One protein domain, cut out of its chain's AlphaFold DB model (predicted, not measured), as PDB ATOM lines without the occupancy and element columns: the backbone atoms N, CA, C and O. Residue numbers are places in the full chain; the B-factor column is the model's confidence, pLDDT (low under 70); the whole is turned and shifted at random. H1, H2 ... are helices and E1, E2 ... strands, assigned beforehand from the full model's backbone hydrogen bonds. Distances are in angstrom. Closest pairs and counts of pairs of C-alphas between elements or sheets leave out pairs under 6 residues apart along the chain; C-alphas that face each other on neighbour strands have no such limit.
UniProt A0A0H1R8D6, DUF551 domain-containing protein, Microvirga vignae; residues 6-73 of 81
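AT A GLANCE: This is residues 6 to 73 of the 81 residues of the protein "DUF551 domain-containing protein" of Microvirga vignae (UniProt A0A0H1R8D6). One small, strongly twisted antiparallel sheet of five strands is folded over at the bend of its long strand E2, and a loop lies at each end of the long axis: residues 13 to 19 at one end, the stretch with the short helix H1 at the other. The printed part has 68 residues, with one named helix and five named strands that follow each other along the chain as E1, H1, E2, E3, E4, E5; across the sheet the strands' order is E4, E3, E2, E1, E5. The class is mostly strand, with under half of the residues in named elements. The whole is compact, radius of gyration of the C-alphas 11.7 A, yet elongated, spanning 38 by 22 by 21 A.

IN THESE COORDINATES: Residues 6 to 21, from C-alpha 6 at (9.816, -10.013, -35.124), hold no named element. E1 is residues 22 to 26, 12.3 A; H1 is 36 to 39, 5.3 A. E2, residues 44 to 51, measures 20.0 A and bends by 66 degrees at residue 47. E3 is 56 to 59, 9.9 A; E4 is 62 to 64, 6.3 A. E5, residues 67 to 72, 14.0 A, ends at C-alpha 72 (12.669, 1.453, -31.368).

HOW THE PARTS SIT: E2 pairs with E1 over residues 44 to 48, N 24 to O 46 at 2.8 A, and with E3 over 48 to 51, N 51 to O 56 at 2.8 A. E2, E3 and E4 form a meander, each the antiparallel neighbour of the one before, in two hairpins; N 64 and O 57 are 2.9 A apart. Edge strand E5 is antiparallel to E1 at 156 degrees, N 25 to O 69 at 2.8 A. Edge strand E4 and E5 meet only through their link. H1 is not on the sheet; it is too short for an O i to N i+4 pair, and its one O i to N i+3 pair is within hydrogen-bond range.

THE WHOLE: The C-alphas farthest apart, Gly 16 and Phe 35, are 38.4 A from each other. The printed part has no cut and no long link. Residues 14 to 19 and 28 to 42 have pLDDT under 70.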
ATOM      1  N   ASP A   6      10.320  -9.386 -33.901       90.62
ATOM      2  CA  ASP A   6       9.816 -10.013 -35.124       90.62
ATOM      3  C   ASP A   6       8.464  -9.388 -35.507       90.62
ATOM      4  O   ASP A   6       7.604  -9.166 -34.650       90.62
ATOM      5  N   VAL A   7       8.267  -9.091 -36.793       89.06
ATOM      6  CA  VAL A   7       7.014  -8.503 -37.304       89.06
ATOM      7  C   VAL A   7       5.795  -9.406 -37.098       89.06
ATOM      8  O   VAL A   7       4.675  -8.904 -37.078       89.06
ATOM      9  N   ASN A   8       5.998 -10.714 -36.930       89.44
ATOM     10  CA  ASN A   8       4.937 -11.677 -36.638       89.44
ATOM     11  C   ASN A   8       4.554 -11.700 -35.152       89.44
ATOM     12  O   ASN A   8       3.443 -12.109 -34.822       89.44
ATOM     13  N   ASP A   9       5.460 -11.278 -34.264       90.62
ATOM     14  CA  ASP A   9       5.184 -11.200 -32.829       90.62
ATOM     15  C   ASP A   9       4.388  -9.935 -32.498       90.62
ATOM     16  O   ASP A   9       3.462  -9.971 -31.686       90.62
ATOM     17  N   ARG A  10       4.802  -8.797 -33.073       87.94
ATOM     18  CA  ARG A  10       4.210  -7.486 -32.797       87.94
ATOM     19  C   ARG A  10       4.598  -6.456 -33.848       87.94
ATOM     20  O   ARG A  10       5.752  -6.416 -34.280       87.94
ATOM     21  N   LEU A  11       3.687  -5.535 -34.148       88.75
ATOM     22  CA  LEU A  11       3.940  -4.408 -35.047       88.75
ATOM     23  C   LEU A  11       4.171  -3.090 -34.281       88.75
ATOM     24  O   LEU A  11       3.669  -2.923 -33.162       88.75
ATOM     25  N   PRO A  12       4.926  -2.127 -34.847       85.00
ATOM     26  CA  PRO A  12       4.985  -0.774 -34.300       85.00
ATOM     27  C   PRO A  12       3.577  -0.166 -34.248       85.00
ATOM     28  O   PRO A  12       2.792  -0.344 -35.176       85.00
ATOM     29  N   GLY A  13       3.255   0.544 -33.166       71.88
ATOM     30  CA  GLY A  13       1.949   1.190 -32.984       71.88
ATOM     31  C   GLY A  13       0.921   0.416 -32.161       71.88
ATOM     32  O   GLY A  13       0.119   1.046 -31.475       71.88
ATOM     33  N   GLU A  14       1.022  -0.914 -32.042       64.44
ATOM     34  CA  GLU A  14       0.112  -1.718 -31.195       64.44
ATOM     35  C   GLU A  14       0.237  -1.422 -29.679       64.44
ATOM     36  O   GLU A  14      -0.578  -1.880 -28.881       64.44
ATOM     37  N   GLN A  15       1.226  -0.617 -29.261       54.56
ATOM     38  CA  GLN A  15       1.372  -0.085 -27.894       54.56
ATOM     39  C   GLN A  15       0.965   1.397 -27.743       54.56
ATOM     40  O   GLN A  15       1.316   2.019 -26.742       54.56
ATOM     41  N   GLY A  16       0.214   1.965 -28.694       47.53
ATOM     42  CA  GLY A  16      -0.275   3.351 -28.621       47.53
ATOM     43  C   GLY A  16       0.662   4.397 -29.230       47.53
ATOM     44  O   GLY A  16       0.625   5.557 -28.832       47.53
ATOM     45  N   GLN A  17       1.499   3.992 -30.184       48.72
ATOM     46  CA  GLN A  17       2.442   4.866 -30.887       48.72
ATOM     47  C   GLN A  17       2.347   4.628 -32.392       48.72
ATOM     48  O   GLN A  17       3.265   4.108 -33.025       48.72
ATOM     49  N   ASP A  18       1.195   4.950 -32.974       48.62
ATOM     50  CA  ASP A  18       1.134   5.105 -34.421       48.62
ATOM     51  C   ASP A  18       2.141   6.197 -34.814       48.62
ATOM     52  O   ASP A  18       2.173   7.254 -34.184       48.62
ATOM     53  N   SER A  19       2.947   5.948 -35.851       58.47
ATOM     54  CA  SER A  19       3.898   6.881 -36.492       58.47
ATOM     55  C   SER A  19       5.302   7.077 -35.905       58.47
ATOM     56  O   SER A  19       6.033   7.912 -36.434       58.47
ATOM     57  N   GLU A  20       5.742   6.316 -34.900       72.25
ATOM     58  CA  GLU A  20       7.137   6.452 -34.460       72.25
ATOM     59  C   GLU A  20       8.120   5.815 -35.449       72.25
ATOM     60  O   GLU A  20       7.948   4.675 -35.895       72.25
ATOM     61  N   ASP A  21       9.161   6.577 -35.785       86.56
ATOM     62  CA  ASP A  21      10.293   6.078 -36.550       86.56
ATOM     63  C   ASP A  21      10.973   4.936 -35.779       86.56
ATOM     64  O   ASP A  21      11.269   5.025 -34.584       86.56
ATOM     65  N   VAL A  22      11.247   3.849 -36.486       90.12
ATOM     66  CA  VAL A  22      11.899   2.639 -35.994       90.12
ATOM     67  C   VAL A  22      13.077   2.284 -36.892       90.12
ATOM     68  O   VAL A  22      13.141   2.654 -38.068       90.12
ATOM     69  N   LEU A  23      14.024   1.522 -36.351       91.50
ATOM     70  CA  LEU A  23      14.985   0.818 -37.190       91.50
ATOM     71  C   LEU A  23      14.336  -0.475 -37.675       91.50
ATOM     72  O   LEU A  23      13.924  -1.306 -36.871       91.50
ATOM     73  N   CYS A  24      14.279  -0.653 -38.986       90.69
ATOM     74  CA  CYS A  24      13.807  -1.848 -39.666       90.69
ATOM     75  C   CYS A  24      15.004  -2.678 -40.125       90.69
ATOM     76  O   CYS A  24      15.932  -2.145 -40.736       90.69
ATOM     77  N   PHE A  25      14.959  -3.983 -39.887       89.50
ATOM     78  CA  PHE A  25      15.893  -4.945 -40.453       89.50
ATOM     79  C   PHE A  25      15.273  -5.611 -41.682       89.50
ATOM     80  O   PHE A  25      14.285  -6.350 -41.596       89.50
ATOM     81  N   LEU A  26      15.877  -5.336 -42.833       83.75
ATOM     82  CA  LEU A  26      15.514  -5.885 -44.125       83.75
ATOM     83  C   LEU A  26      16.398  -7.104 -44.375       83.75
ATOM     84  O   LEU A  26      17.607  -6.985 -44.585       83.75
ATOM     85  N   ASN A  27      15.797  -8.287 -44.346       73.88
ATOM     86  CA  ASN A  27      16.519  -9.547 -44.521       73.88
ATOM     87  C   ASN A  27      16.442 -10.031 -45.974       73.88
ATOM     88  O   ASN A  27      16.118 -11.192 -46.188       73.88
ATOM     89  N   GLY A  28      16.629  -9.102 -46.926       62.16
ATOM     90  CA  GLY A  28      16.533  -9.277 -48.382       62.16
ATOM     91  C   GLY A  28      15.958 -10.621 -48.830       62.16
ATOM     92  O   GLY A  28      16.640 -11.639 -48.828       62.16
ATOM     93  N   HIS A  29      14.685 -10.655 -49.214       52.19
ATOM     94  CA  HIS A  29      14.083 -11.895 -49.694       52.19
ATOM     95  C   HIS A  29      14.943 -12.499 -50.822       52.19
ATOM     96  O   HIS A  29      15.307 -11.795 -51.760       52.19
ATOM     97  N   CYS A  30      15.245 -13.802 -50.766       45.59
ATOM     98  CA  CYS A  30      16.132 -14.518 -51.704       45.59
ATOM     99  C   CYS A  30      15.692 -14.485 -53.185       45.59
ATOM    100  O   CYS A  30      16.421 -14.939 -54.062       45.59
ATOM    101  N   GLY A  31      14.503 -13.944 -53.468       48.81
ATOM    102  CA  GLY A  31      14.029 -13.621 -54.818       48.81
ATOM    103  C   GLY A  31      14.588 -12.312 -55.392       48.81
ATOM    104  O   GLY A  31      14.469 -12.089 -56.594       48.81
ATOM    105  N   LEU A  32      15.215 -11.469 -54.566       50.22
ATOM    106  CA  LEU A  32      15.905 -10.252 -54.979       50.22
ATOM    107  C   LEU A  32      17.314 -10.638 -55.429       50.22
ATOM    108  O   LEU A  32      18.256 -10.679 -54.642       50.22
ATOM    109  N   THR A  33      17.451 -10.969 -56.712       48.00
ATOM    110  CA  THR A  33      18.773 -11.073 -57.349       48.00
ATOM    111  C   THR A  33      19.583  -9.799 -57.062       48.00
ATOM    112  O   THR A  33      18.996  -8.724 -56.943       48.00
ATOM    113  N   ASP A  34      20.916  -9.885 -56.981       46.62
ATOM    114  CA  ASP A  34      21.822  -8.750 -56.689       46.62
ATOM    115  C   ASP A  34      21.514  -7.462 -57.485       46.62
ATOM    116  O   ASP A  34      21.850  -6.354 -57.063       46.62
ATOM    117  N   PHE A  35      20.857  -7.596 -58.640       48.88
ATOM    118  CA  PHE A  35      20.356  -6.495 -59.453       48.88
ATOM    119  C   PHE A  35      19.272  -5.655 -58.748       48.88
ATOM    120  O   PHE A  35      19.379  -4.434 -58.724       48.88
ATOM    121  N   GLN A  36      18.278  -6.280 -58.110       48.44
ATOM    122  CA  GLN A  36      17.181  -5.585 -57.413       48.44
ATOM    123  C   GLN A  36      17.615  -4.994 -56.061       48.44
ATOM    124  O   GLN A  36      17.025  -4.022 -55.588       48.44
ATOM    125  N   ALA A  37      18.699  -5.511 -55.471       47.19
ATOM    126  CA  ALA A  37      19.310  -4.934 -54.273       47.19
ATOM    127  C   ALA A  37      19.862  -3.510 -54.510       47.19
ATOM    128  O   ALA A  37      19.966  -2.726 -53.562       47.19
ATOM    129  N   ARG A  38      20.180  -3.146 -55.766       48.06
ATOM    130  CA  ARG A  38      20.638  -1.796 -56.152       48.06
ATOM    131  C   ARG A  38      19.505  -0.774 -56.280       48.06
ATOM    132  O   ARG A  38      19.766   0.410 -56.087       48.06
ATOM    133  N   ASP A  39      18.270  -1.221 -56.501       51.56
ATOM    134  CA  ASP A  39      17.085  -0.359 -56.654       51.56
ATOM    135  C   ASP A  39      16.375  -0.057 -55.320       51.56
ATOM    136  O   ASP A  39      15.280   0.501 -55.286       51.56
ATOM    137  N   GLY A  40      17.001  -0.395 -54.188       50.25
ATOM    138  CA  GLY A  40      16.513  -0.032 -52.856       50.25
ATOM    139  C   GLY A  40      15.851  -1.164 -52.070       50.25
ATOM    140  O   GLY A  40      15.646  -0.980 -50.869       50.25
ATOM    141  N   GLY A  41      15.635  -2.339 -52.675       55.28
ATOM    142  CA  GLY A  41      15.283  -3.596 -51.993       55.28
ATOM    143  C   GLY A  41      16.501  -4.197 -51.286       55.28
ATOM    144  O   GLY A  41      16.987  -5.265 -51.639       55.28
ATOM    145  N   GLY A  42      17.104  -3.429 -50.381       60.91
ATOM    146  CA  GLY A  42      18.413  -3.742 -49.818       60.91
ATOM    147  C   GLY A  42      18.330  -4.557 -48.536       60.91
ATOM    148  O   GLY A  42      17.491  -4.296 -47.682       60.91
ATOM    149  N   TRP A  43      19.274  -5.476 -48.374       70.12
ATOM    150  CA  TRP A  43      19.632  -6.066 -47.087       70.12
ATOM    151  C   TRP A  43      20.094  -4.982 -46.094       70.12
ATOM    152  O   TRP A  43      20.692  -3.982 -46.502       70.12
ATOM    153  N   GLY A  44      19.874  -5.192 -44.794       80.81
ATOM    154  CA  GLY A  44      20.471  -4.385 -43.723       80.81
ATOM    155  C   GLY A  44      19.473  -3.595 -42.878       80.81
ATOM    156  O   GLY A  44      18.304  -3.953 -42.779       80.81
ATOM    157  N   ILE A  45      19.951  -2.535 -42.221       87.25
ATOM    158  CA  ILE A  45      19.158  -1.718 -41.291       87.25
ATOM    159  C   ILE A  45      18.780  -0.397 -41.962       87.25
ATOM    160  O   ILE A  45      19.645   0.290 -42.508       87.25
ATOM    161  N   ARG A  46      17.500  -0.021 -41.903       87.75
ATOM    162  CA  ARG A  46      16.997   1.267 -42.405       87.75
ATOM    163  C   ARG A  46      16.081   1.929 -41.395       87.75
ATOM    164  O   ARG A  46      15.434   1.248 -40.613       87.75
ATOM    165  N   LEU A  47      15.996   3.252 -41.460       89.69
ATOM    166  CA  LEU A  47      14.930   3.984 -40.788       89.69
ATOM    167  C   LEU A  47      13.615   3.773 -41.546       89.69
ATOM    168  O   LEU A  47      13.588   3.842 -42.783       89.69
ATOM    169  N   GLY A  48      12.539   3.534 -40.813       89.81
ATOM    170  CA  GLY A  48      11.202   3.426 -41.370       89.81
ATOM    171  C   GLY A  48      10.132   3.553 -40.301       89.81
ATOM    172  O   GLY A  48      10.434   3.744 -39.133       89.81
ATOM    173  N   PHE A  49       8.877   3.416 -40.703       89.94
ATOM    174  CA  PHE A  49       7.736   3.372 -39.792       89.94
ATOM    175  C   PHE A  49       6.702   2.371 -40.307       89.94
ATOM    176  O   PHE A  49       6.726   1.984 -41.481       89.94
ATOM    177  N   TYR A  50       5.791   1.945 -39.436       89.25
ATOM    178  CA  TYR A  50       4.669   1.101 -39.830       89.25
ATOM    179  C   TYR A  50       3.456   1.965 -40.189       89.25
ATOM    180  O   TYR A  50       2.929   2.703 -39.358       89.25
ATOM    181  N   ASP A  51       3.021   1.897 -41.446       86.06
ATOM    182  CA  ASP A  51       1.805   2.545 -41.930       86.06
ATOM    183  C   ASP A  51       0.617   1.619 -41.648       86.06
ATOM    184  O   ASP A  51       0.266   0.766 -42.467       86.06
ATOM    185  N   ALA A  52      -0.003   1.782 -40.477       83.62
ATOM    186  CA  ALA A  52      -1.155   0.983 -40.059       83.62
ATOM    187  C   ALA A  52      -2.352   1.113 -41.023       83.62
ATOM    188  O   ALA A  52      -3.086   0.148 -41.230       83.62
ATOM    189  N   GLY A  53      -2.515   2.266 -41.685       82.94
ATOM    190  CA  GLY A  53      -3.563   2.479 -42.690       82.94
ATOM    191  C   GLY A  53      -3.356   1.665 -43.971       82.94
ATOM    192  O   GLY A  53      -4.309   1.425 -44.718       82.94
ATOM    193  N   LYS A  54      -2.120   1.229 -44.235       83.31
ATOM    194  CA  LYS A  54      -1.765   0.328 -45.341       83.31
ATOM    195  C   LYS A  54      -1.410  -1.086 -44.890       83.31
ATOM    196  O   LYS A  54      -1.312  -1.962 -45.743       83.31
ATOM    197  N   GLY A  55      -1.238  -1.311 -43.590       85.81
ATOM    198  CA  GLY A  55      -0.794  -2.581 -43.026       85.81
ATOM    199  C   GLY A  55       0.630  -2.957 -43.445       85.81
ATOM    200  O   GLY A  55       0.904  -4.133 -43.677       85.81
ATOM    201  N   GLN A  56       1.510  -1.971 -43.661       86.94
ATOM    202  CA  GLN A  56       2.830  -2.192 -44.265       86.94
ATOM    203  C   GLN A  56       3.905  -1.259 -43.704       86.94
ATOM    204  O   GLN A  56       3.630  -0.121 -43.329       86.94
ATOM    205  N   PHE A  57       5.159  -1.719 -43.711       88.44
ATOM    206  CA  PHE A  57       6.306  -0.865 -43.406       88.44
ATOM    207  C   PHE A  57       6.627   0.073 -44.567       88.44
ATOM    208  O   PHE A  57       6.517  -0.295 -45.741       88.44
ATOM    209  N   ARG A  58       7.089   1.276 -44.225       87.38
ATOM    210  CA  ARG A  58       7.669   2.228 -45.167       87.38
ATOM    211  C   ARG A  58       9.092   2.573 -44.768       87.38
ATOM    212  O   ARG A  58       9.316   3.129 -43.698       87.38
ATOM    213  N   CYS A  59      10.038   2.301 -45.659       85.19
ATOM    214  CA  CYS A  59      11.455   2.606 -45.481       85.19
ATOM    215  C   CYS A  59      11.912   3.508 -46.633       85.19
ATOM    216  O   CYS A  59      11.680   3.199 -47.801       85.19
ATOM    217  N   GLY A  60      12.547   4.643 -46.329       77.12
ATOM    218  CA  GLY A  60      13.020   5.575 -47.367       77.12
ATOM    219  C   GLY A  60      11.914   6.095 -48.303       77.12
ATOM    220  O   GLY A  60      12.161   6.318 -49.486       77.12
ATOM    221  N   GLY A  61      10.685   6.241 -47.797       75.44
ATOM    222  CA  GLY A  61       9.528   6.733 -48.557       75.44
ATOM    223  C   GLY A  61       8.828   5.696 -49.446       75.44
ATOM    224  O   GLY A  61       7.810   6.021 -50.054       75.44
ATOM    225  N   GLN A  62       9.323   4.459 -49.501       79.88
ATOM    226  CA  GLN A  62       8.729   3.360 -50.265       79.88
ATOM    227  C   GLN A  62       8.118   2.321 -49.328       79.88
ATOM    228  O   GLN A  62       8.580   2.145 -48.205       79.88
ATOM    229  N   ILE A  63       7.082   1.627 -49.799       82.69
ATOM    230  CA  ILE A  63       6.529   0.457 -49.112       82.69
ATOM    231  C   ILE A  63       7.543  -0.688 -49.203       82.69
ATOM    232  O   ILE A  63       8.119  -0.924 -50.262       82.69
ATOM    233  N   THR A  64       7.749  -1.397 -48.099       79.75
ATOM    234  CA  THR A  64       8.743  -2.468 -47.978       79.75
ATOM    235  C   THR A  64       8.085  -3.689 -47.341       79.75
ATOM    236  O   THR A  64       7.545  -3.612 -46.239       79.75
ATOM    237  N   TRP A  65       8.123  -4.817 -48.043       79.62
ATOM    238  CA  TRP A  65       7.585  -6.116 -47.614       79.62
ATOM    239  C   TRP A  65       8.679  -7.029 -47.039       79.62
ATOM    240  O   TRP A  65       8.404  -8.105 -46.525       79.62
ATOM    241  N   GLU A  66       9.928  -6.580 -47.104       81.00
ATOM    242  CA  GLU A  66      11.130  -7.319 -46.734       81.00
ATOM    243  C   GLU A  66      11.571  -7.070 -45.282       81.00
ATOM    244  O   GLU A  66      12.605  -7.586 -44.843       81.00
ATOM    245  N   VAL A  67      10.812  -6.265 -44.530       86.62
ATOM    246  CA  VAL A  67      11.059  -6.034 -43.103       86.62
ATOM    247  C   VAL A  67      10.666  -7.285 -42.333       86.62
ATOM    248  O   VAL A  67       9.509  -7.689 -42.331       86.62
ATOM    249  N   THR A  68      11.646  -7.887 -41.665       89.06
ATOM    250  CA  THR A  68      11.422  -9.076 -40.823       89.06
ATOM    251  C   THR A  68      11.440  -8.737 -39.346       89.06
ATOM    252  O   THR A  68      10.768  -9.385 -38.552       89.06
ATOM    253  N   HIS A  69      12.206  -7.712 -38.975       91.62
ATOM    254  CA  HIS A  69      12.321  -7.265 -37.601       91.62
ATOM    255  C   HIS A  69      12.372  -5.748 -37.538       91.62
ATOM    256  O   HIS A  69      12.814  -5.085 -38.478       91.62
ATOM    257  N   TRP A  70      11.987  -5.204 -36.395       91.69
ATOM    258  CA  TRP A  70      12.109  -3.786 -36.101       91.69
ATOM    259  C   TRP A  70      12.581  -3.563 -34.665       91.69
ATOM    260  O   TRP A  70      12.541  -4.465 -33.829       91.69
ATOM    261  N   MET A  71      13.054  -2.360 -34.369       91.31
ATOM    262  CA  MET A  71      13.359  -1.921 -33.012       91.31
ATOM    263  C   MET A  71      13.097  -0.423 -32.873       91.31
ATOM    264  O   MET A  71      13.246   0.330 -33.835       91.31
ATOM    265  N   THR A  72      12.746   0.020 -31.667       89.25
ATOM    266  CA  THR A  72      12.669   1.453 -31.368       89.25
ATOM    267  C   THR A  72      14.033   2.112 -31.569       89.25
ATOM    268  O   THR A  72      15.080   1.465 -31.432       89.25
ATOM    269  N   LEU A  73      14.031   3.405 -31.895       86.69
ATOM    270  CA  LEU A  73      15.277   4.155 -31.986       86.69
ATOM    271  C   LEU A  73      16.020   4.112 -30.640       86.69
ATOM    272  O   LEU A  73      15.392   4.206 -29.578       86.69
TER     273      LEU A  73